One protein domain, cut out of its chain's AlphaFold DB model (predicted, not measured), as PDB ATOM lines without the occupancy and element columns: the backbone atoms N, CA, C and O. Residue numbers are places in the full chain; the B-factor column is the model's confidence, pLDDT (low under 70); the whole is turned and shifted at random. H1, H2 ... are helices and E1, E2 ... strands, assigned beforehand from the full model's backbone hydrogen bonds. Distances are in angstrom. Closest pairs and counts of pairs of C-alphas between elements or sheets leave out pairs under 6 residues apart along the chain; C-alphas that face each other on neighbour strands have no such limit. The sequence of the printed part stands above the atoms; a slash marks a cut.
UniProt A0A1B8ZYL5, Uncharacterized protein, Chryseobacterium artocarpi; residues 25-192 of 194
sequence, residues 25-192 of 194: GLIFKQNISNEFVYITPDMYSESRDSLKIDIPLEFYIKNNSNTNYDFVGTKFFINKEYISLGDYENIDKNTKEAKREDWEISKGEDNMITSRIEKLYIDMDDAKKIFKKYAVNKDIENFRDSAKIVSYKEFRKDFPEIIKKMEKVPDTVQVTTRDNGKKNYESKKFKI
ATOM      1  N   GLY A  25     154.057 -44.737 245.097       84.00
ATOM      2  CA  GLY A  25     153.129 -43.941 245.905       84.00
ATOM      3  C   GLY A  25     152.425 -42.828 245.128       84.00
ATOM      4  O   GLY A  25     152.472 -42.777 243.898       84.00
ATOM      5  N   LEU A  26     151.752 -41.939 245.857       88.44
ATOM      6  CA  LEU A  26     151.135 -40.741 245.292       88.44
ATOM      7  C   LEU A  26     152.198 -39.646 245.106       88.44
ATOM      8  O   LEU A  26     152.795 -39.156 246.070       88.44
ATOM      9  N   ILE A  27     152.428 -39.238 243.864       91.88
ATOM     10  CA  ILE A  27     153.185 -38.030 243.547       91.88
ATOM     11  C   ILE A  27     152.251 -36.838 243.703       91.88
ATOM     12  O   ILE A  27     151.158 -36.831 243.148       91.88
ATOM     13  N   PHE A  28     152.720 -35.812 244.407       92.62
ATOM     14  CA  PHE A  28     152.027 -34.540 244.569       92.62
ATOM     15  C   PHE A  28     153.026 -33.407 244.329       92.62
ATOM     16  O   PHE A  28     154.047 -33.317 245.021       92.62
ATOM     17  N   LYS A  29     152.779 -32.581 243.311       94.81
ATOM     18  CA  LYS A  29     153.663 -31.482 242.894       94.81
ATOM     19  C   LYS A  29     152.845 -30.215 242.692       94.81
ATOM     20  O   LYS A  29     151.860 -30.239 241.967       94.81
ATOM     21  N   GLN A  30     153.269 -29.111 243.295       95.94
ATOM     22  CA  GLN A  30     152.658 -27.810 243.036       95.94
ATOM     23  C   GLN A  30     153.193 -27.225 241.722       95.94
ATOM     24  O   GLN A  30     154.401 -27.230 241.483       95.94
ATOM     25  N   ASN A  31     152.294 -26.686 240.906       95.88
ATOM     26  CA  ASN A  31     152.587 -25.943 239.690       95.88
ATOM     27  C   ASN A  31     152.193 -24.469 239.864       95.88
ATOM     28  O   ASN A  31     151.298 -24.127 240.637       95.88
ATOM     29  N   ILE A  32     152.846 -23.581 239.111       95.50
ATOM     30  CA  ILE A  32     152.430 -22.177 239.042       95.50
ATOM     31  C   ILE A  32     151.202 -22.086 238.135       95.50
ATOM     32  O   ILE A  32     151.292 -22.380 236.941       95.50
ATOM     33  N   SER A  33     150.078 -21.654 238.705       95.00
ATOM     34  CA  SER A  33     148.810 -21.552 237.987       95.00
ATOM     35  C   SER A  33     148.808 -20.444 236.929       95.00
ATOM     36  O   SER A  33     149.332 -19.347 237.141       95.00
ATOM     37  N   ASN A  34     148.165 -20.726 235.792       95.56
ATOM     38  CA  ASN A  34     147.798 -19.712 234.796       95.56
ATOM     39  C   ASN A  34     146.364 -19.190 235.006       95.56
ATOM     40  O   ASN A  34     145.890 -18.375 234.216       95.56
ATOM     41  N   GLU A  35     145.654 -19.665 236.032       95.50
ATOM     42  CA  GLU A  35     144.335 -19.150 236.378       95.50
ATOM     43  C   GLU A  35     144.421 -17.759 237.002       95.50
ATOM     44  O   GLU A  35     145.468 -17.319 237.484       95.50
ATOM     45  N   PHE A  36     143.295 -17.051 236.966       96.62
ATOM     46  CA  PHE A  36     143.213 -15.685 237.449       96.62
ATOM     47  C   PHE A  36     143.194 -15.613 238.973       96.62
ATOM     48  O   PHE A  36     142.497 -16.387 239.637       96.62
ATOM     49  N   VAL A  37     143.926 -14.620 239.476       96.75
ATOM     50  CA  VAL A  37     143.789 -14.069 240.821       96.75
ATOM     51  C   VAL A  37     142.554 -13.175 240.856       96.75
ATOM     52  O   VAL A  37     142.326 -12.387 239.926       96.75
ATOM     53  N   TYR A  38     141.784 -13.278 241.935       95.75
ATOM     54  CA  TYR A  38     140.647 -12.401 242.191       95.75
ATOM     55  C   TYR A  38     140.844 -11.643 243.499       95.75
ATOM     56  O   TYR A  38     141.481 -12.138 244.421       95.75
ATOM     57  N   ILE A  39     140.295 -10.435 243.574       95.44
ATOM     58  CA  ILE A  39     140.205  -9.663 244.817       95.44
ATOM     59  C   ILE A  39     138.730  -9.404 245.103       95.44
ATOM     60  O   ILE A  39     137.984  -9.001 244.207       95.44
ATOM     61  N   THR A  40     138.300  -9.632 246.336       93.62
ATOM     62  CA  THR A  40     136.912  -9.459 246.782       93.62
ATOM     63  C   THR A  40     136.848  -8.608 248.048       93.62
ATOM     64  O   THR A  40     137.763  -8.644 248.874       93.62
ATOM     65  N   PRO A  41     135.776  -7.818 248.225       90.81
ATOM     66  CA  PRO A  41     135.558  -7.102 249.473       90.81
ATOM     67  C   PRO A  41     135.217  -8.086 250.595       90.81
ATOM     68  O   PRO A  41     134.497  -9.065 250.381       90.81
ATOM     69  N   ASP A  42     135.684  -7.804 251.812       87.88
ATOM     70  CA  ASP A  42     135.149  -8.472 252.997       87.88
ATOM     71  C   ASP A  42     133.884  -7.744 253.464       87.88
ATOM     72  O   ASP A  42     133.934  -6.788 254.237       87.88
ATOM     73  N   MET A  43     132.737  -8.181 252.942       81.38
ATOM     74  CA  MET A  43     131.437  -7.546 253.187       81.38
ATOM     75  C   MET A  43     131.005  -7.583 254.660       81.38
ATOM     76  O   MET A  43     130.112  -6.825 255.035       81.38
ATOM     77  N   TYR A  44     131.623  -8.443 255.472       81.81
ATOM     78  CA  TYR A  44     131.293  -8.633 256.884       81.81
ATOM     79  C   TYR A  44     132.306  -7.982 257.836       81.81
ATOM     80  O   TYR A  44     132.067  -7.963 259.041       81.81
ATOM     81  N   SER A  45     133.420  -7.447 257.323       80.75
ATOM     82  CA  SER A  45     134.418  -6.755 258.142       80.75
ATOM     83  C   SER A  45     133.976  -5.325 258.457       80.75
ATOM     84  O   SER A  45     133.589  -4.572 257.559       80.75
ATOM     85  N   GLU A  46     134.068  -4.938 259.731       74.06
ATOM     86  CA  GLU A  46     133.705  -3.596 260.202       74.06
ATOM     87  C   GLU A  46     134.690  -2.520 259.732       74.06
ATOM     88  O   GLU A  46     134.271  -1.411 259.403       74.06
ATOM     89  N   SER A  47     135.991  -2.832 259.678       73.31
ATOM     90  CA  SER A  47     137.027  -1.830 259.403       73.31
ATOM     91  C   SER A  47     137.405  -1.709 257.923       73.31
ATOM     92  O   SER A  47     137.936  -0.683 257.517       73.31
ATOM     93  N   ARG A  48     137.105  -2.723 257.090       73.94
ATOM     94  CA  ARG A  48     137.454  -2.788 255.648       73.94
ATOM     95  C   ARG A  48     138.922  -2.451 255.318       73.94
ATOM     96  O   ARG A  48     139.241  -2.147 254.171       73.94
ATOM     97  N   ASP A  49     139.831  -2.577 256.285       85.31
ATOM     98  CA  ASP A  49     141.258  -2.240 256.121       85.31
ATOM     99  C   ASP A  49     142.024  -3.240 255.234       85.31
ATOM    100  O   ASP A  49     143.179  -3.021 254.854       85.31
ATOM    101  N   SER A  50     141.381  -4.355 254.896       89.31
ATOM    102  CA  SER A  50     141.919  -5.416 254.055       89.31
ATOM    103  C   SER A  50     140.863  -5.940 253.094       89.31
ATOM    104  O   SER A  50     139.670  -5.949 253.405       89.31
ATOM    105  N   LEU A  51     141.321  -6.458 251.960       93.12
ATOM    106  CA  LEU A  51     140.487  -7.160 250.991       93.12
ATOM    107  C   LEU A  51     140.878  -8.631 250.944       93.12
ATOM    108  O   LEU A  51     142.034  -8.985 251.185       93.12
ATOM    109  N   LYS A  52     139.918  -9.487 250.603       93.12
ATOM    110  CA  LYS A  52     140.187 -10.899 250.351       93.12
ATOM    111  C   LYS A  52     140.890 -11.040 249.007       93.12
ATOM    112  O   LYS A  52     140.532 -10.369 248.038       93.12
ATOM    113  N   ILE A  53     141.882 -11.918 248.947       93.81
ATOM    114  CA  ILE A  53     142.546 -12.310 247.705       93.81
ATOM    115  C   ILE A  53     142.326 -13.803 247.484       93.81
ATOM    116  O   ILE A  53     142.543 -14.612 248.374       93.81
ATOM    117  N   ASP A  54     141.903 -14.179 246.290       93.62
ATOM    118  CA  ASP A  54     141.793 -15.570 245.872       93.62
ATOM    119  C   ASP A  54     142.967 -15.889 244.943       93.62
ATOM    120  O   ASP A  54     143.067 -15.356 243.828       93.62
ATOM    121  N   ILE A  55     143.877 -16.728 245.441       93.44
ATOM    122  CA  ILE A  55     145.055 -17.200 244.718       93.44
ATOM    123  C   ILE A  55     144.853 -18.671 244.329       93.44
ATOM    124  O   ILE A  55     144.771 -19.522 245.218       93.44
ATOM    125  N   PRO A  56     144.850 -18.999 243.022       94.88
ATOM    126  CA  PRO A  56     144.722 -20.377 242.571       94.88
ATOM    127  C   PRO A  56     146.032 -21.151 242.783       94.88
ATOM    128  O   PRO A  56     147.068 -20.841 242.182       94.88
ATOM    129  N   LEU A  57     145.978 -22.200 243.603       95.25
ATOM    130  CA  LEU A  57     147.067 -23.156 243.794       95.25
ATOM    131  C   LEU A  57     146.835 -24.377 242.908       95.25
ATOM    132  O   LEU A  57     145.864 -25.102 243.090       95.25
ATOM    133  N   GLU A  58     147.727 -24.630 241.953       96.19
ATOM    134  CA  GLU A  58     147.621 -25.801 241.080       96.19
ATOM    135  C   GLU A  58     148.497 -26.947 241.579       96.19
ATOM    136  O   GLU A  58     149.684 -26.764 241.855       96.19
ATOM    137  N   PHE A  59     147.933 -28.149 241.622       95.69
ATOM    138  CA  PHE A  59     148.616 -29.363 242.039       95.69
ATOM    139  C   PHE A  59     148.474 -30.454 240.980       95.69
ATOM    140  O   PHE A  59     147.373 -30.804 240.565       95.69
ATOM    141  N   TYR A  60     149.605 -31.011 240.560       95.69
ATOM    142  CA  TYR A  60     149.672 -32.252 239.806       95.69
ATOM    143  C   TYR A  60     149.736 -33.430 240.772       95.69
ATOM    144  O   TYR A  60     150.622 -33.493 241.635       95.69
ATOM    145  N   ILE A  61     148.814 -34.366 240.594       93.44
ATOM    146  CA  ILE A  61     148.693 -35.582 241.386       93.44
ATOM    147  C   ILE A  61     148.850 -36.768 240.443       93.44
ATOM    148  O   ILE A  61     148.183 -36.815 239.419       93.44
ATOM    149  N   LYS A  62     149.710 -37.732 240.776       94.62
ATOM    150  CA  LYS A  62     149.847 -38.971 240.001       94.62
ATOM    151  C   LYS A  62     149.936 -40.175 240.914       94.62
ATOM    152  O   LYS A  62     150.756 -40.199 241.832       94.62
ATOM    153  N   ASN A  63     149.144 -41.197 240.622       93.31
ATOM    154  CA  ASN A  63     149.246 -42.473 241.300       93.31
ATOM    155  C   ASN A  63     150.282 -43.375 240.603       93.31
ATOM    156  O   ASN A  63     149.982 -44.053 239.620       93.31
ATOM    157  N   ASN A  64     151.503 -43.412 241.143       91.12
ATOM    158  CA  ASN A  64     152.561 -44.335 240.715       91.12
ATOM    159  C   ASN A  64     152.582 -45.644 241.532       91.12
ATOM    160  O   ASN A  64     153.521 -46.437 241.415       91.12
ATOM    161  N   SER A  65     151.605 -45.871 242.413       87.75
ATOM    162  CA  SER A  65     151.542 -47.096 243.209       87.75
ATOM    163  C   SER A  65     151.017 -48.276 242.375       87.75
ATOM    164  O   SER A  65     150.652 -48.154 241.204       87.75
ATOM    165  N   ASN A  66     151.011 -49.468 242.976       88.06
ATOM    166  CA  ASN A  66     150.399 -50.655 242.379       88.06
ATOM    167  C   ASN A  66     148.937 -50.862 242.807       88.06
ATOM    168  O   ASN A  66     148.360 -51.892 242.456       88.06
ATOM    169  N   THR A  67     148.355 -49.905 243.529       90.44
ATOM    170  CA  THR A  67     147.015 -49.942 244.130       90.44
ATOM    171  C   THR A  67     146.204 -48.718 243.705       90.44
ATOM    172  O   THR A  67     146.757 -47.692 243.317       90.44
ATOM    173  N   ASN A  68     144.876 -48.811 243.765       93.19
ATOM    174  CA  ASN A  68     144.021 -47.626 243.663       93.19
ATOM    175  C   ASN A  68     143.992 -46.922 245.021       93.19
ATOM    176  O   ASN A  68     144.001 -47.603 246.051       93.19
ATOM    177  N   TYR A  69     143.893 -45.595 245.022       92.62
ATOM    178  CA  TYR A  69     143.506 -44.862 246.223       92.62
ATOM    179  C   TYR A  69     141.997 -44.635 246.181       92.62
ATOM    180  O   TYR A  69     141.500 -44.009 245.245       92.62
ATOM    181  N   ASP A  70     141.287 -45.163 247.177       92.06
ATOM    182  CA  ASP A  70     139.839 -44.970 247.353       92.06
ATOM    183  C   ASP A  70     139.518 -43.711 248.178       92.06
ATOM    184  O   ASP A  70     138.362 -43.365 248.397       92.06
ATOM    185  N   PHE A  71     140.558 -43.032 248.660       92.25
ATOM    186  CA  PHE A  71     140.460 -41.742 249.314       92.25
ATOM    187  C   PHE A  71     141.712 -40.924 249.020       92.25
ATOM    188  O   PHE A  71     142.834 -41.355 249.310       92.25
ATOM    189  N   VAL A  72     141.506 -39.713 248.524       91.81
ATOM    190  CA  VAL A  72     142.478 -38.628 248.486       91.81
ATOM    191  C   VAL A  72     141.766 -37.381 248.985       91.81
ATOM    192  O   VAL A  72     140.725 -37.003 248.458       91.81
ATOM    193  N   GLY A  73     142.341 -36.745 249.999       91.12
ATOM    194  CA  GLY A  73     141.856 -35.484 250.538       91.12
ATOM    195  C   GLY A  73     143.014 -34.529 250.785       91.12
ATOM    196  O   GLY A  73     144.138 -34.946 251.073       91.12
ATOM    197  N   THR A  74     142.750 -33.232 250.691       91.38
ATOM    198  CA  THR A  74     143.705 -32.184 251.071       91.38
ATOM    199  C   THR A  74     143.198 -31.452 252.298       91.38
ATOM    200  O   THR A  74     141.995 -31.345 252.481       91.38
ATOM    201  N   LYS A  75     144.101 -30.904 253.110       92.12
ATOM    202  CA  LYS A  75     143.795 -29.951 254.181       92.12
ATOM    203  C   LYS A  75     144.858 -28.862 254.200       92.12
ATOM    204  O   LYS A  75     146.049 -29.171 254.195       92.12
ATOM    205  N   PHE A  76     144.444 -27.603 254.244       93.06
ATOM    206  CA  PHE A  76     145.364 -26.470 254.229       93.06
ATOM    207  C   PHE A  76     145.675 -25.985 255.648       93.06
ATOM    208  O   PHE A  76     144.808 -25.967 256.524       93.06
ATOM    209  N   PHE A  77     146.932 -25.615 255.871       93.44
ATOM    210  CA  PHE A  77     147.412 -24.955 257.077       93.44
ATOM    211  C   PHE A  77     148.099 -23.660 256.655       93.44
ATOM    212  O   PHE A  77     149.224 -23.698 256.151       93.44
ATOM    213  N   ILE A  78     147.381 -22.552 256.804       91.31
ATOM    214  CA  ILE A  78     147.734 -21.231 256.283       91.31
ATOM    215  C   ILE A  78     147.784 -20.260 257.452       91.31
ATOM    216  O   ILE A  78     146.908 -20.288 258.312       91.31
ATOM    217  N   ASN A  79     148.804 -19.409 257.503       89.19
ATOM    218  CA  ASN A  79     148.985 -18.422 258.564       89.19
ATOM    219  C   ASN A  79     148.865 -19.017 259.987       89.19
ATOM    220  O   ASN A  79     148.290 -18.415 260.889       89.19
ATOM    221  N   LYS A  80     149.424 -20.218 260.192       88.38
ATOM    222  CA  LYS A  80     149.371 -20.993 261.451       88.38
ATOM    223  C   LYS A  80     147.987 -21.516 261.858       88.38
ATOM    224  O   LYS A  80     147.843 -22.016 262.975       88.38
ATOM    225  N   GLU A  81     147.007 -21.480 260.966       90.50
ATOM    226  CA  GLU A  81     145.658 -21.976 261.218       90.50
ATOM    227  C   GLU A  81     145.268 -23.061 260.221       90.50
ATOM    228  O   GLU A  81     145.658 -23.049 259.051       90.50
ATOM    229  N   TYR A  82     144.485 -24.034 260.687       89.88
ATOM    230  CA  TYR A  82     143.855 -24.987 259.786       89.88
ATOM    231  C   TYR A  82     142.678 -24.315 259.093       89.88
ATOM    232  O   TYR A  82     141.773 -23.809 259.751       89.88
ATOM    233  N   ILE A  83     142.678 -24.376 257.770       88.62
ATOM    234  CA  ILE A  83     141.549 -23.931 256.969       88.62
ATOM    235  C   ILE A  83     140.464 -25.009 257.045       88.62
ATOM    236  O   ILE A  83     140.754 -26.200 256.865       88.62
ATOM    237  N   SER A  84     139.237 -24.606 257.380       81.94
ATOM    238  CA  SER A  84     138.123 -25.538 257.540       81.94
ATOM    239  C   SER A  84     137.641 -26.050 256.189       81.94
ATOM    240  O   SER A  84     137.810 -25.414 255.149       81.94
ATOM    241  N   LEU A  85     137.013 -27.220 256.225       70.44
ATOM    242  CA  LEU A  85     136.287 -27.774 255.088       70.44
ATOM    243  C   LEU A  85     135.144 -26.799 254.757       70.44
ATOM    244  O   LEU A  85     134.332 -26.492 255.628       70.44
ATOM    245  N   GLY A  86     135.154 -26.237 253.545       76.31
ATOM    246  CA  GLY A  86     134.252 -25.161 253.105       76.31
ATOM    247  C   GLY A  86     134.913 -23.792 252.904       76.31
ATOM    248  O   GLY A  86     134.352 -22.967 252.199       76.31
ATOM    249  N   ASP A  87     136.115 -23.565 253.445       81.81
ATOM    250  CA  ASP A  87     136.888 -22.324 253.234       81.81
ATOM    251  C   ASP A  87     137.896 -22.436 252.064       81.81
ATOM    252  O   ASP A  87     138.729 -21.551 251.832       81.81
ATOM    253  N   TYR A  88     137.879 -23.572 251.371       87.88
ATOM    254  CA  TYR A  88     138.588 -23.794 250.121       87.88
ATOM    255  C   TYR A  88     137.832 -24.805 249.267       87.88
ATOM    256  O   TYR A  88     137.148 -25.694 249.782       87.88
ATOM    257  N   GLU A  89     138.028 -24.702 247.960       89.56
ATOM    258  CA  GLU A  89     137.483 -25.636 246.984       89.56
ATOM    259  C   GLU A  89     138.617 -26.243 246.166       89.56
ATOM    260  O   GLU A  89     139.527 -25.534 245.736       89.56
ATOM    261  N   ASN A  90     138.555 -27.557 245.949       91.31
ATOM    262  CA  ASN A  90     139.386 -28.251 244.976       91.31
ATOM    263  C   ASN A  90     138.565 -28.488 243.714       91.31
ATOM    264  O   ASN A  90     137.490 -29.078 243.782       91.31
ATOM    265  N   ILE A  91     139.088 -28.091 242.562       92.50
ATOM    266  CA  ILE A  91     138.430 -28.253 241.267       92.50
ATOM    267  C   ILE A  91     139.328 -29.100 240.374       92.50
ATOM    268  O   ILE A  91     140.508 -28.796 240.190       92.50
ATOM    269  N   ASP A  92     138.763 -30.151 239.789       92.38
ATOM    270  CA  ASP A  92     139.419 -30.919 238.739       92.38
ATOM    271  C   ASP A  92     139.556 -30.068 237.480       92.38
ATOM    272  O   ASP A  92     138.581 -29.555 236.922       92.38
ATOM    273  N   LYS A  93     140.786 -29.884 237.012       91.06
ATOM    274  CA  LYS A  93     141.052 -28.983 235.894       91.06
ATOM    275  C   LYS A  93     140.524 -29.530 234.569       91.06
ATOM    276  O   LYS A  93     140.224 -28.713 233.690       91.06
ATOM    277  N   ASN A  94     140.406 -30.849 234.437       88.94
ATOM    278  CA  ASN A  94     139.943 -31.522 233.230       88.94
ATOM    279  C   ASN A  94     138.414 -31.586 233.195       88.94
ATOM    280  O   ASN A  94     137.822 -31.199 232.189       88.94
ATOM    281  N   THR A  95     137.776 -32.020 234.287       90.31
ATOM    282  CA  THR A  95     136.310 -32.190 234.333       90.31
ATOM    283  C   THR A  95     135.561 -30.937 234.778       90.31
ATOM    284  O   THR A  95     134.369 -30.820 234.512       90.31
ATOM    285  N   LYS A  96     136.248 -29.974 235.408       89.88
ATOM    286  CA  LYS A  96     135.661 -28.787 236.066       89.88
ATOM    287  C   LYS A  96     134.731 -29.117 237.231       89.88
ATOM    288  O   LYS A  96     133.978 -28.257 237.676       89.88
ATOM    289  N   GLU A  97     134.803 -30.338 237.744       89.50
ATOM    290  CA  GLU A  97     134.012 -30.763 238.889       89.50
ATOM    291  C   GLU A  97     134.729 -30.435 240.198       89.50
ATOM    292  O   GLU A  97     135.946 -30.605 240.326       89.50
ATOM    293  N   ALA A  98     133.950 -30.013 241.190       87.75
ATOM    294  CA  ALA A  98     134.430 -29.868 242.552       87.75
ATOM    295  C   ALA A  98     134.789 -31.247 243.127       87.75
ATOM    296  O   ALA A  98     133.946 -32.143 243.221       87.75
ATOM    297  N   LYS A  99     136.043 -31.415 243.541       83.25
ATOM    298  CA  LYS A  99     136.531 -32.584 244.270       83.25
ATOM    299  C   LYS A  99     136.348 -32.318 245.763       83.25
ATOM    300  O   LYS A  99     137.082 -31.535 246.363       83.25
ATOM    301  N   ARG A 100     135.311 -32.924 246.341       73.44
ATOM    302  CA  ARG A 100     134.984 -32.806 247.771       73.44
ATOM    303  C   ARG A 100     135.940 -33.657 248.621       73.44
ATOM    304  O   ARG A 100     137.047 -33.947 248.189       73.44
ATOM    305  N   GLU A 101     135.558 -33.977 249.853       65.81
ATOM    306  CA  GLU A 101     136.444 -34.517 250.898       65.81
ATOM    307  C   GLU A 101     137.112 -35.863 250.565       65.81
ATOM    308  O   GLU A 101     138.099 -36.224 251.206       65.81
ATOM    309  N   ASP A 102     136.621 -36.568 249.552       74.44
ATOM    310  CA  ASP A 102     137.027 -37.908 249.172       74.44
ATOM    311  C   ASP A 102     136.942 -38.098 247.651       74.44
ATOM    312  O   ASP A 102     135.895 -38.424 247.097       74.44
ATOM    313  N   TRP A 103     138.060 -37.913 246.943       87.44
ATOM    314  CA  TRP A 103     138.137 -38.364 245.551       87.44
ATOM    315  C   TRP A 103     139.072 -39.550 245.386       87.44
ATOM    316  O   TRP A 103     140.079 -39.690 246.080       87.44
ATOM    317  N   GLU A 104     138.734 -40.402 244.429       91.00
ATOM    318  CA  GLU A 104     139.518 -41.577 244.077       91.00
ATOM    319  C   GLU A 104     140.540 -41.237 242.986       91.00
ATOM    320  O   GLU A 104     140.353 -40.311 242.187       91.00
ATOM    321  N   ILE A 105     141.632 -41.999 242.944       91.69
ATOM    322  CA  ILE A 105     142.576 -41.975 241.823       91.69
ATOM    323  C   ILE A 105     143.051 -43.399 241.539       91.69
ATOM    324  O   ILE A 105     143.659 -44.072 242.389       91.69
ATOM    325  N   SER A 106     142.766 -43.880 240.331       93.38
ATOM    326  CA  SER A 106     143.112 -45.246 239.954       93.38
ATOM    327  C   SER A 106     144.616 -45.387 239.760       93.38
ATOM    328  O   SER A 106     145.357 -44.420 239.562       93.38
ATOM    329  N   LYS A 107     145.093 -46.626 239.821       91.94
ATOM    330  CA  LYS A 107     146.475 -46.963 239.505       91.94
ATOM    331  C   LYS A 107     146.870 -46.401 238.136       91.94
ATOM    332  O   LYS A 107     146.247 -46.726 237.130       91.94
ATOM    333  N   GLY A 108     147.973 -45.654 238.098       91.12
ATOM    334  CA  GLY A 108     148.541 -45.106 236.867       91.12
ATOM    335  C   GLY A 108     147.860 -43.838 236.357       91.12
ATOM    336  O   GLY A 108     148.381 -43.238 235.418       91.12
ATOM    337  N   GLU A 109     146.753 -43.412 236.970       93.50
ATOM    338  CA  GLU A 109     146.085 -42.163 236.619       93.50
ATOM    339  C   GLU A 109     146.823 -40.953 237.191       93.50
ATOM    340  O   GLU A 109     147.529 -41.020 238.209       93.50
ATOM    341  N   ASP A 110     146.632 -39.827 236.519       93.50
ATOM    342  CA  ASP A 110     147.020 -38.521 236.999       93.50
ATOM    343  C   ASP A 110     145.864 -37.526 236.922       93.50
ATOM    344  O   ASP A 110     144.846 -37.739 236.267       93.50
ATOM    345  N   ASN A 111     146.004 -36.449 237.686       92.12
ATOM    346  CA  ASN A 111     145.029 -35.381 237.750       92.12
ATOM    347  C   ASN A 111     145.718 -34.038 238.016       92.12
ATOM    348  O   ASN A 111     146.783 -33.966 238.636       92.12
ATOM    349  N   MET A 112     145.090 -32.962 237.557       94.50
ATOM    350  CA  MET A 112     145.434 -31.595 237.913       94.50
ATOM    351  C   MET A 112     144.286 -30.994 238.714       94.50
ATOM    352  O   MET A 112     143.182 -30.845 238.201       94.50
ATOM    353  N   ILE A 113     144.571 -30.613 239.954       94.06
ATOM    354  CA  ILE A 113     143.613 -29.967 240.846       94.06
ATOM    355  C   ILE A 113     143.993 -28.499 241.000       94.06
ATOM    356  O   ILE A 113     145.160 -28.188 241.246       94.06
ATOM    357  N   THR A 114     143.018 -27.604 240.887       95.00
ATOM    358  CA  THR A 114     143.156 -26.217 241.334       95.00
ATOM    359  C   THR A 114     142.472 -26.074 242.686       95.00
ATOM    360  O   THR A 114     141.283 -26.352 242.802       95.00
ATOM    361  N   SER A 115     143.206 -25.618 243.695       93.69
ATOM    362  CA  SER A 115     142.667 -25.259 245.003       93.69
ATOM    363  C   SER A 115     142.573 -23.741 245.138       93.69
ATOM    364  O   SER A 115     143.567 -23.045 244.912       93.69
ATOM    365  N   ARG A 116     141.408 -23.224 245.529       91.56
ATOM    366  CA  ARG A 116     141.188 -21.795 245.821       91.56
ATOM    367  C   ARG A 116     140.923 -21.613 247.307       91.56
ATOM    368  O   ARG A 116     140.051 -22.287 247.842       91.56
ATOM    369  N   ILE A 117     141.704 -20.764 247.974       87.31
ATOM    370  CA  ILE A 117     141.634 -20.543 249.429       87.31
ATOM    371  C   ILE A 117     140.954 -19.197 249.684       87.31
ATOM    372  O   ILE A 117     141.508 -18.155 249.343       87.31
ATOM    373  N   GLU A 118     139.789 -19.202 250.332       80.31
ATOM    374  CA  GLU A 118     138.943 -18.002 250.491       80.31
ATOM    375  C   GLU A 118     139.301 -17.128 251.709       80.31
ATOM    376  O   GLU A 118     138.671 -16.100 251.966       80.31
ATOM    377  N   LYS A 119     140.317 -17.536 252.476       82.81
ATOM    378  CA  LYS A 119     140.742 -16.903 253.738       82.81
ATOM    379  C   LYS A 119     142.038 -16.095 253.645       82.81
ATOM    380  O   LYS A 119     142.623 -15.749 254.669       82.81
ATOM    381  N   LEU A 120     142.520 -15.807 252.439       89.44
ATOM    382  CA  LEU A 120     143.703 -14.972 252.254       89.44
ATOM    383  C   LEU A 120     143.300 -13.502 252.159       89.44
ATOM    384  O   LEU A 120     142.307 -13.157 251.522       89.44
ATOM    385  N   TYR A 121     144.114 -12.641 252.759       91.38
ATOM    386  CA  TYR A 121     143.876 -11.205 252.815       91.38
ATOM    387  C   TYR A 121     145.093 -10.427 252.326       91.38
ATOM    388  O   TYR A 121     146.239 -10.838 252.527       91.38
ATOM    389  N   ILE A 122     144.829  -9.277 251.714       93.25
ATOM    390  CA  ILE A 122     145.819  -8.261 251.362       93.25
ATOM    391  C   ILE A 122     145.441  -6.938 252.016       93.25
ATOM    392  O   ILE A 122     144.260  -6.620 252.172       93.25
ATOM    393  N   ASP A 123     146.456  -6.166 252.396       92.75
ATOM    394  CA  ASP A 123     146.250  -4.820 252.911       92.75
ATOM    395  C   ASP A 123     145.717  -3.880 251.811       92.75
ATOM    396  O   ASP A 123     145.904  -4.105 250.608       92.75
ATOM    397  N   MET A 124     145.001  -2.834 252.230       92.44
ATOM    398  CA  MET A 124     144.388  -1.876 251.309       92.44
ATOM    399  C   MET A 124     145.420  -1.173 250.410       92.44
ATOM    400  O   MET A 124     145.132  -0.872 249.250       92.44
ATOM    401  N   ASP A 125     146.634  -0.929 250.907       93.81
ATOM    402  CA  ASP A 125     147.685  -0.247 250.147       93.81
ATOM    403  C   ASP A 125     148.194  -1.099 248.980       93.81
ATOM    404  O   ASP A 125     148.351  -0.602 247.859       93.81
ATOM    405  N   ASP A 126     148.429  -2.387 249.210       95.88
ATOM    406  CA  ASP A 126     148.804  -3.335 248.168       95.88
ATOM    407  C   ASP A 126     147.661  -3.538 247.173       95.88
ATOM    408  O   ASP A 126     147.894  -3.532 245.960       95.88
ATOM    409  N   ALA A 127     146.416  -3.602 247.646       95.12
ATOM    410  CA  ALA A 127     145.262  -3.673 246.761       95.12
ATOM    411  C   ALA A 127     145.145  -2.436 245.849       95.12
ATOM    412  O   ALA A 127     144.959  -2.581 244.636       95.12
ATOM    413  N   LYS A 128     145.352  -1.222 246.381       94.69
ATOM    414  CA  LYS A 128     145.387   0.025 245.592       94.69
ATOM    415  C   LYS A 128     146.470  -0.016 244.510       94.69
ATOM    416  O   LYS A 128     146.219   0.394 243.373       94.69
ATOM    417  N   LYS A 129     147.662  -0.547 244.818       96.19
ATOM    418  CA  LYS A 129     148.743  -0.729 243.827       96.19
ATOM    419  C   LYS A 129     148.341  -1.706 242.723       96.19
ATOM    420  O   LYS A 129     148.574  -1.413 241.549       96.19
ATOM    421  N   ILE A 130     147.719  -2.830 243.085       97.06
ATOM    422  CA  ILE A 130     147.245  -3.847 242.135       97.06
ATOM    423  C   ILE A 130     146.192  -3.258 241.193       97.06
ATOM    424  O   ILE A 130     146.342  -3.349 239.972       97.06
ATOM    425  N   PHE A 131     145.166  -2.601 241.740       95.81
ATOM    426  CA  PHE A 131     144.091  -1.992 240.953       95.81
ATOM    427  C   PHE A 131     144.632  -0.941 239.985       95.81
ATOM    428  O   PHE A 131     144.239  -0.916 238.818       95.81
ATOM    429  N   LYS A 132     145.587  -0.120 240.442       96.19
ATOM    430  CA  LYS A 132     146.252   0.880 239.603       96.19
ATOM    431  C   LYS A 132     147.055   0.243 238.466       96.19
ATOM    432  O   LYS A 132     146.957   0.719 237.339       96.19
ATOM    433  N   LYS A 133     147.840  -0.809 238.735       97.50
ATOM    434  CA  LYS A 133     148.690  -1.459 237.719       97.50
ATOM    435  C   LYS A 133     147.874  -2.079 236.585       97.50
ATOM    436  O   LYS A 133     148.248  -1.919 235.428       97.50
ATOM    437  N   TYR A 134     146.769  -2.744 236.912       97.06
ATOM    438  CA  TYR A 134     145.926  -3.418 235.917       97.06
ATOM    439  C   TYR A 134     144.717  -2.592 235.464       97.06
ATOM    440  O   TYR A 134     143.828  -3.133 234.814       97.06
ATOM    441  N   ALA A 135     144.673  -1.297 235.803       94.38
ATOM    442  CA  ALA A 135     143.584  -0.385 235.451       94.38
ATOM    443  C   ALA A 135     142.186  -0.969 235.749       94.38
ATOM    444  O   ALA A 135     141.267  -0.892 234.931       94.38
ATOM    445  N   VAL A 136     142.030  -1.586 236.925       92.62
ATOM    446  CA  VAL A 136     140.766  -2.203 237.339       92.62
ATOM    447  C   VAL A 136     139.722  -1.102 237.518       92.62
ATOM    448  O   VAL A 136     139.818  -0.289 238.434       92.62
ATOM    449  N   ASN A 137     138.706  -1.085 236.652       89.50
ATOM    450  CA  ASN A 137     137.625  -0.096 236.682       89.50
ATOM    451  C   ASN A 137     136.575  -0.434 237.756       89.50
ATOM    452  O   ASN A 137     135.417  -0.725 237.453       89.50
ATOM    453  N   LYS A 138     137.009  -0.473 239.016       88.25
ATOM    454  CA  LYS A 138     136.153  -0.636 240.190       88.25
ATOM    455  C   LYS A 138     136.615   0.319 241.279       88.25
ATOM    456  O   LYS A 138     137.812   0.459 241.515       88.25
ATOM    457  N   ASP A 139     135.654   0.939 241.953       88.44
ATOM    458  CA  ASP A 139     135.930   1.703 243.162       88.44
ATOM    459  C   ASP A 139     136.327   0.737 244.282       88.44
ATOM    460  O   ASP A 139     135.497  -0.033 244.764       88.44
ATOM    461  N   ILE A 140     137.601   0.766 244.666       87.19
ATOM    462  CA  ILE A 140     138.177  -0.164 245.637       87.19
ATOM    463  C   ILE A 140     137.512  -0.081 247.018       87.19
ATOM    464  O   ILE A 140     137.533  -1.060 247.760       87.19
ATOM    465  N   GLU A 141     136.880   1.045 247.354       83.94
ATOM    466  CA  GLU A 141     136.228   1.246 248.652       83.94
ATOM    467  C   GLU A 141     134.767   0.758 248.650       83.94
ATOM    468  O   GLU A 141     134.224   0.383 249.696       83.94
ATOM    469  N   ASN A 142     134.134   0.709 247.469       84.56
ATOM    470  CA  ASN A 142     132.685   0.524 247.333       84.56
ATOM    471  C   ASN A 142     132.253  -0.660 246.457       84.56
ATOM    472  O   ASN A 142     131.056  -0.966 246.387       84.56
ATOM    473  N   PHE A 143     133.179  -1.334 245.775       87.38
ATOM    474  CA  PHE A 143     132.837  -2.477 244.936       87.38
ATOM    475  C   PHE A 143     132.289  -3.652 245.760       87.38
ATOM    476  O   PHE A 143     132.699  -3.877 246.895       87.38
ATOM    477  N   ARG A 144     131.328  -4.388 245.184       86.19
ATOM    478  CA  ARG A 144     130.632  -5.506 245.850       86.19
ATOM    479  C   ARG A 144     131.009  -6.880 245.293       86.19
ATOM    480  O   ARG A 144     131.074  -7.840 246.049       86.19
ATOM    481  N   ASP A 145     131.294  -6.959 243.994       89.69
ATOM    482  CA  ASP A 145     131.619  -8.221 243.313       89.69
ATOM    483  C   ASP A 145     133.128  -8.406 243.141       89.69
ATOM    484  O   ASP A 145     133.873  -7.429 243.111       89.69
ATOM    485  N   SER A 146     133.590  -9.624 242.860       92.25
ATOM    486  CA  SER A 146     135.014  -9.895 242.627       92.25
ATOM    487  C   SER A 146     135.625  -9.069 241.485       92.25
ATOM    488  O   SER A 146     135.011  -8.810 240.442       92.25
ATOM    489  N   ALA A 147     136.858  -8.617 241.690       94.94
ATOM    490  CA  ALA A 147     137.714  -8.027 240.676       94.94
ATOM    491  C   ALA A 147     138.642  -9.115 240.132       94.94
ATOM    492  O   ALA A 147     139.471  -9.654 240.862       94.94
ATOM    493  N   LYS A 148     138.502  -9.439 238.846       96.00
ATOM    494  CA  LYS A 148     139.431 -10.315 238.131       96.00
ATOM    495  C   LYS A 148     140.693  -9.522 237.804       96.00
ATOM    496  O   LYS A 148     140.594  -8.499 237.134       96.00
ATOM    497  N   ILE A 149     141.847  -9.983 238.277       96.81
ATOM    498  CA  ILE A 149     143.095  -9.216 238.207       96.81
ATOM    499  C   ILE A 149     143.931  -9.662 237.009       96.81
ATOM    500  O   ILE A 149     143.884  -9.060 235.942       96.81
ATOM    501  N   VAL A 150     144.685 -10.744 237.171       97.94
ATOM    502  CA  VAL A 150     145.603 -11.275 236.161       97.94
ATOM    503  C   VAL A 150     145.881 -12.748 236.468       97.94
ATOM    504  O   VAL A 150     145.497 -13.235 237.534       97.94
ATOM    505  N   SER A 151     146.540 -13.475 235.564       97.69
ATOM    506  CA  SER A 151     146.997 -14.839 235.857       97.69
ATOM    507  C   SER A 151     147.957 -14.865 237.052       97.69
ATOM    508  O   SER A 151     148.818 -13.993 237.178       97.69
ATOM    509  N   TYR A 152     147.875 -15.874 237.918       97.06
ATOM    510  CA  TYR A 152     148.755 -15.961 239.087       97.06
ATOM    511  C   TYR A 152     150.244 -15.994 238.706       97.06
ATOM    512  O   TYR A 152     151.070 -15.327 239.332       97.06
ATOM    513  N   LYS A 153     150.589 -16.670 237.606       97.44
ATOM    514  CA  LYS A 153     151.935 -16.638 237.018       97.44
ATOM    515  C   LYS A 153     152.454 -15.225 236.739       97.44
ATOM    516  O   LYS A 153     153.645 -14.976 236.914       97.44
ATOM    517  N   GLU A 154     151.601 -14.330 236.259       98.19
ATOM    518  CA  GLU A 154     151.951 -12.935 235.980       98.19
ATOM    519  C   GLU A 154     151.925 -12.090 237.252       98.19
ATOM    520  O   GLU A 154     152.892 -11.382 237.524       98.19
ATOM    521  N   PHE A 155     150.917 -12.283 238.108       97.81
ATOM    522  CA  PHE A 155     150.816 -11.632 239.414       97.81
ATOM    523  C   PHE A 155     152.101 -11.786 240.240       97.81
ATOM    524  O   PHE A 155     152.623 -10.805 240.762       97.81
ATOM    525  N   ARG A 156     152.669 -12.999 240.290       96.44
ATOM    526  CA  ARG A 156     153.928 -13.280 241.002       96.44
ATOM    527  C   ARG A 156     155.130 -12.508 240.460       96.44
ATOM    528  O   ARG A 156     156.036 -12.182 241.223       96.44
ATOM    529  N   LYS A 157     155.174 -12.264 239.148       97.31
ATOM    530  CA  LYS A 157     156.247 -11.483 238.513       97.31
ATOM    531  C   LYS A 157     156.088 -10.000 238.804       97.31
ATOM    532  O   LYS A 157     157.080  -9.300 238.971       97.31
ATOM    533  N   ASP A 158     154.840  -9.556 238.846       98.12
ATOM    534  CA  ASP A 158     154.474  -8.156 238.937       98.12
ATOM    535  C   ASP A 158     154.452  -7.605 240.360       98.12
ATOM    536  O   ASP A 158     154.671  -6.403 240.514       98.12
ATOM    537  N   PHE A 159     154.218  -8.469 241.353       97.56
ATOM    538  CA  PHE A 159     154.152  -8.142 242.782       97.56
ATOM    539  C   PHE A 159     154.963  -9.131 243.646       97.56
ATOM    540  O   PHE A 159     154.418  -9.766 244.559       97.56
ATOM    541  N   PRO A 160     156.273  -9.316 243.385       96.44
ATOM    542  CA  PRO A 160     157.101 -10.262 244.134       96.44
ATOM    543  C   PRO A 160     157.193  -9.926 245.632       96.44
ATOM    544  O   PRO A 160     157.446 -10.807 246.450       96.44
ATOM    545  N   GLU A 161     157.002  -8.667 246.021       95.69
ATOM    546  CA  GLU A 161     156.948  -8.227 247.414       95.69
ATOM    547  C   GLU A 161     155.715  -8.749 248.159       95.69
ATOM    548  O   GLU A 161     155.847  -9.139 249.319       95.69
ATOM    549  N   ILE A 162     154.556  -8.824 247.494       94.88
ATOM    550  CA  ILE A 162     153.330  -9.392 248.070       94.88
ATOM    551  C   ILE A 162     153.526 -10.892 248.270       94.88
ATOM    552  O   ILE A 162     153.309 -11.400 249.368       94.88
ATOM    553  N   ILE A 163     154.060 -11.583 247.258       94.38
ATOM    554  CA  ILE A 163     154.383 -13.012 247.354       94.38
ATOM    555  C   ILE A 163     155.343 -13.290 248.514       94.38
ATOM    556  O   ILE A 163     155.075 -14.148 249.352       94.38
ATOM    557  N   LYS A 164     156.414 -12.499 248.643       93.38
ATOM    558  CA  LYS A 164     157.359 -12.624 249.762       93.38
ATOM    559  C   LYS A 164     156.698 -12.422 251.123       93.38
ATOM    560  O   LYS A 164     157.140 -13.051 252.080       93.38
ATOM    561  N   LYS A 165     155.688 -11.546 251.252       90.81
ATOM    562  CA  LYS A 165     154.919 -11.404 252.503       90.81
ATOM    563  C   LYS A 165     154.179 -12.707 252.828       90.81
ATOM    564  O   LYS A 165     154.241 -13.133 253.977       90.81
ATOM    565  N   MET A 166     153.563 -13.344 251.831       88.56
ATOM    566  CA  MET A 166     152.848 -14.619 251.993       88.56
ATOM    567  C   MET A 166     153.805 -15.772 252.338       88.56
ATOM    568  O   MET A 166     153.506 -16.584 253.202       88.56
ATOM    569  N   GLU A 167     155.011 -15.798 251.763       89.12
ATOM    570  CA  GLU A 167     156.035 -16.816 252.065       89.12
ATOM    571  C   GLU A 167     156.652 -16.717 253.473       89.12
ATOM    572  O   GLU A 167     157.345 -17.649 253.898       89.12
ATOM    573  N   LYS A 168     156.442 -15.611 254.210       81.56
ATOM    574  CA  LYS A 168     157.018 -15.436 255.558       81.56
ATOM    575  C   LYS A 168     156.520 -16.485 256.543       81.56
ATOM    576  O   LYS A 168     157.272 -16.877 257.437       81.56
ATOM    577  N   VAL A 169     155.265 -16.908 256.410       83.06
ATOM    578  CA  VAL A 169     154.698 -17.979 257.226       83.06
ATOM    579  C   VAL A 169     154.765 -19.272 256.411       83.06
ATOM    580  O   VAL A 169     154.357 -19.282 255.252       83.06
ATOM    581  N   PRO A 170     155.340 -20.362 256.958       86.81
ATOM    582  CA  PRO A 170     155.462 -21.614 256.228       86.81
ATOM    583  C   PRO A 170     154.100 -22.302 256.124       86.81
ATOM    584  O   PRO A 170     153.750 -23.159 256.937       86.81
ATOM    585  N   ASP A 171     153.356 -21.923 255.097       94.19
ATOM    586  CA  ASP A 171     152.063 -22.507 254.787       94.19
ATOM    587  C   ASP A 171     152.231 -23.891 254.159       94.19
ATOM    588  O   ASP A 171     153.200 -24.174 253.440       94.19
ATOM    589  N   THR A 172     151.305 -24.796 254.465       95.12
ATOM    590  CA  THR A 172     151.382 -26.186 254.011       95.12
ATOM    591  C   THR A 172     150.036 -26.717 253.553       95.12
ATOM    592  O   THR A 172     148.987 -26.335 254.067       95.12
ATOM    593  N   VAL A 173     150.082 -27.657 252.615       94.38
ATOM    594  CA  VAL A 173     148.965 -28.533 252.275       94.38
ATOM    595  C   VAL A 173     149.293 -29.940 252.762       94.38
ATOM    596  O   VAL A 173     150.350 -30.499 252.465       94.38
ATOM    597  N   GLN A 174     148.408 -30.508 253.571       94.31
ATOM    598  CA  GLN A 174     148.444 -31.902 253.978       94.31
ATOM    599  C   GLN A 174     147.603 -32.705 252.996       94.31
ATOM    600  O   GLN A 174     146.423 -32.421 252.834       94.31
ATOM    601  N   VAL A 175     148.200 -33.707 252.365       93.25
ATOM    602  CA  VAL A 175     147.495 -34.682 251.534       93.25
ATOM    603  C   VAL A 175     147.325 -35.945 252.359       93.25
ATOM    604  O   VAL A 175     148.304 -36.449 252.915       93.25
ATOM    605  N   THR A 176     146.097 -36.431 252.451       93.31
ATOM    606  CA  THR A 176     145.745 -37.673 253.131       93.31
ATOM    607  C   THR A 176     145.233 -38.667 252.105       93.31
ATOM    608  O   THR A 176     144.371 -38.329 251.300       93.31
ATOM    609  N   THR A 177     145.758 -39.884 252.139       93.69
ATOM    610  CA  THR A 177     145.424 -40.950 251.198       93.69
ATOM    611  C   THR A 177     145.042 -42.227 251.927       93.69
ATOM    612  O   THR A 177     145.560 -42.507 253.011       93.69
ATOM    613  N   ARG A 178     144.186 -43.036 251.307       94.06
ATOM    614  CA  ARG A 178     143.917 -44.419 251.713       94.06
ATOM    615  C   ARG A 178     143.965 -45.311 250.481       94.06
ATOM    616  O   ARG A 178     143.373 -44.992 249.453       94.06
ATOM    617  N   ASP A 179     144.728 -46.396 250.570       92.12
ATOM    618  CA  ASP A 179     144.697 -47.437 249.546       92.12
ATOM    619  C   ASP A 179     143.377 -48.201 249.637       92.12
ATOM    620  O   ASP A 179     142.936 -48.559 250.735       92.12
ATOM    621  N   ASN A 180     142.821 -48.561 248.482       87.50
ATOM    622  CA  ASN A 180     141.629 -49.391 248.410       87.50
ATOM    623  C   ASN A 180     141.821 -50.703 249.198       87.50
ATOM    624  O   ASN A 180     142.784 -51.449 248.989       87.50
ATOM    625  N   GLY A 181     140.901 -50.969 250.125       82.88
ATOM    626  CA  GLY A 181     140.917 -52.151 250.988       82.88
ATOM    627  C   GLY A 181     141.801 -52.037 252.236       82.88
ATOM    628  O   GLY A 181     141.811 -52.967 253.048       82.88
ATOM    629  N   LYS A 182     142.512 -50.920 252.450       88.19
ATOM    630  CA  LYS A 182     143.214 -50.646 253.715       88.19
ATOM    631  C   LYS A 182     142.342 -49.821 254.660       88.19
ATOM    632  O   LYS A 182     141.569 -48.970 254.247       88.19
ATOM    633  N   LYS A 183     142.509 -50.045 255.968       89.19
ATOM    634  CA  LYS A 183     141.847 -49.242 257.016       89.19
ATOM    635  C   LYS A 183     142.624 -47.980 257.396       89.19
ATOM    636  O   LYS A 183     142.044 -47.053 257.948       89.19
ATOM    637  N   ASN A 184     143.930 -47.968 257.148       91.19
ATOM    638  CA  ASN A 184     144.815 -46.910 257.616       91.19
ATOM    639  C   ASN A 184     144.908 -45.786 256.589       91.19
ATOM    640  O   ASN A 184     145.046 -46.047 255.396       91.19
ATOM    641  N   TYR A 185     144.900 -44.554 257.089       92.88
ATOM    642  CA  TYR A 185     145.179 -43.360 256.308       92.88
ATOM    643  C   TYR A 185     146.656 -43.000 256.433       92.88
ATOM    644  O   TYR A 185     147.236 -43.070 257.519       92.88
ATOM    645  N   GLU A 186     147.243 -42.565 255.328       92.25
ATOM    646  CA  GLU A 186     148.586 -42.004 255.284       92.25
ATOM    647  C   GLU A 186     148.481 -40.509 255.003       92.25
ATOM    648  O   GLU A 186     147.700 -40.085 254.155       92.25
ATOM    649  N   SER A 187     149.254 -39.689 255.716       93.19
ATOM    650  CA  SER A 187     149.268 -38.243 255.506       93.19
ATOM    651  C   SER A 187     150.674 -37.735 255.249       93.19
ATOM    652  O   SER A 187     151.614 -38.072 255.972       93.19
ATOM    653  N   LYS A 188     150.803 -36.827 254.282       93.44
ATOM    654  CA  LYS A 188     152.051 -36.128 253.983       93.44
ATOM    655  C   LYS A 188     151.802 -34.635 253.838       93.44
ATOM    656  O   LYS A 188     150.841 -34.218 253.202       93.44
ATOM    657  N   LYS A 189     152.675 -33.823 254.437       94.00
ATOM    658  CA  LYS A 189     152.631 -32.361 254.319       94.00
ATOM    659  C   LYS A 189     153.582 -31.887 253.228       94.00
ATOM    660  O   LYS A 189     154.712 -32.365 253.135       94.00
ATOM    661  N   PHE A 190     153.130 -30.914 252.453       93.94
ATOM    662  CA  PHE A 190     153.886 -30.243 251.408       93.94
ATOM    663  C   PHE A 190     153.874 -28.745 251.691       93.94
ATOM    664  O   PHE A 190     152.830 -28.186 252.021       93.94
ATOM    665  N   LYS A 191     155.035 -28.096 251.584       94.75
ATOM    666  CA  LYS A 191     155.129 -26.639 251.699       94.75
ATOM    667  C   LYS A 191     154.450 -25.991 250.492       94.75
ATOM    668  O   LYS A 191     154.727 -26.389 249.361       94.75
ATOM    669  N   ILE A 192     153.615 -24.987 250.738       94.62
ATOM    670  CA  ILE A 192     153.041 -24.147 249.689       94.62
ATOM    671  C   ILE A 192     154.099 -23.138 249.257       94.62
ATOM    672  O   ILE A 192     154.707 -22.447 250.076       94.62
TER     673      ILE A 192
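AT A GLANCE: This is residues 25 to 192 of the 194 residues of an uncharacterized protein of Chryseobacterium artocarpi (UniProt A0A1B8ZYL5). Two strongly twisted four-stranded sheets, E1 E4 E8 E6 and E7 E5 E11 E12, face each other as a sandwich, and beyond one end of it a third, curled sheet, E9 E3 E2 E10, makes a second lobe with three short helices. E3 runs on into E4, joining the lobes. The 168 printed residues hold twelve strands and three helices, in the order E1 to E9, H1, E10, H2, H3, E11, E12; the sheets, in the orders named, are antiparallel, and the class is mixed, helices and strands. The whole is compact, with a radius of gyration of the C-alphas of 17.6 A, but elongated, spanning 54 by 28 by 28 A.

IN THESE COORDINATES: Find C-alpha 26 at (151.135, -40.741, 245.292), where E1, residues 26 to 31, begins. Beside it look for E4, 56 to 63, 22.6 A long, then E8, 110 to 117, 22.5 A, and E6, 88 to 92. In the facing sheet are E7, 103 to 105, E5, 69 to 78, 26.0 A, E11, 172 to 179, 22.7 A, and E12, 186 to 191, ending at C-alpha 191, (155.129, -26.639, 251.699). The third sheet has E9, 121 to 123, E3, 50 to 54, E2, 36 to 40, and E10, 147 to 151. The helices are H1, 124 to 133, 14.3 A, H2, 152 to 158, and H3, 160 to 166.

HOW THE PARTS SIT: Start at E4 and E8, antiparallel at 152 degrees, with N 59 and O 113 within hydrogen-bond range at 2.8 A. The sandwich's two sheets are 9.9 A apart, centre to centre of the facing parts, with best planes 24 degrees apart. In the second sheet, E5 and E11 are antiparallel at 166 degrees, with N 75 and O 174 2.8 A apart. E2 with E10, E3 with E9, E4 with E8 and E5 with E7 form a jelly roll, four nested antiparallel pairs wound over both sheets of the sandwich. E2 and E3 are a hairpin, with N 40 and O 52 2.9 A apart. H1 and H2 are on one face of this third sheet, two layers: H1 at a height of 9.5 A, slantwise to E2 at 44 degrees on the local plane, and H2 at 8.1 A, where it stands up. H3 only grazes it, with residues 162 to 166. In H1 and H3 every O i to N i+4 pair is within hydrogen-bond range; in H2, 2 of 3.

THE WHOLE: The C-alphas farthest apart, of Asp 139 and Gly 181, are 54.6 A apart. The printed part has no cut. The long link, H1 to E10, is residues 134 to 146. Mean pLDDT of the printed part is 91.0; residue 101 is under 70.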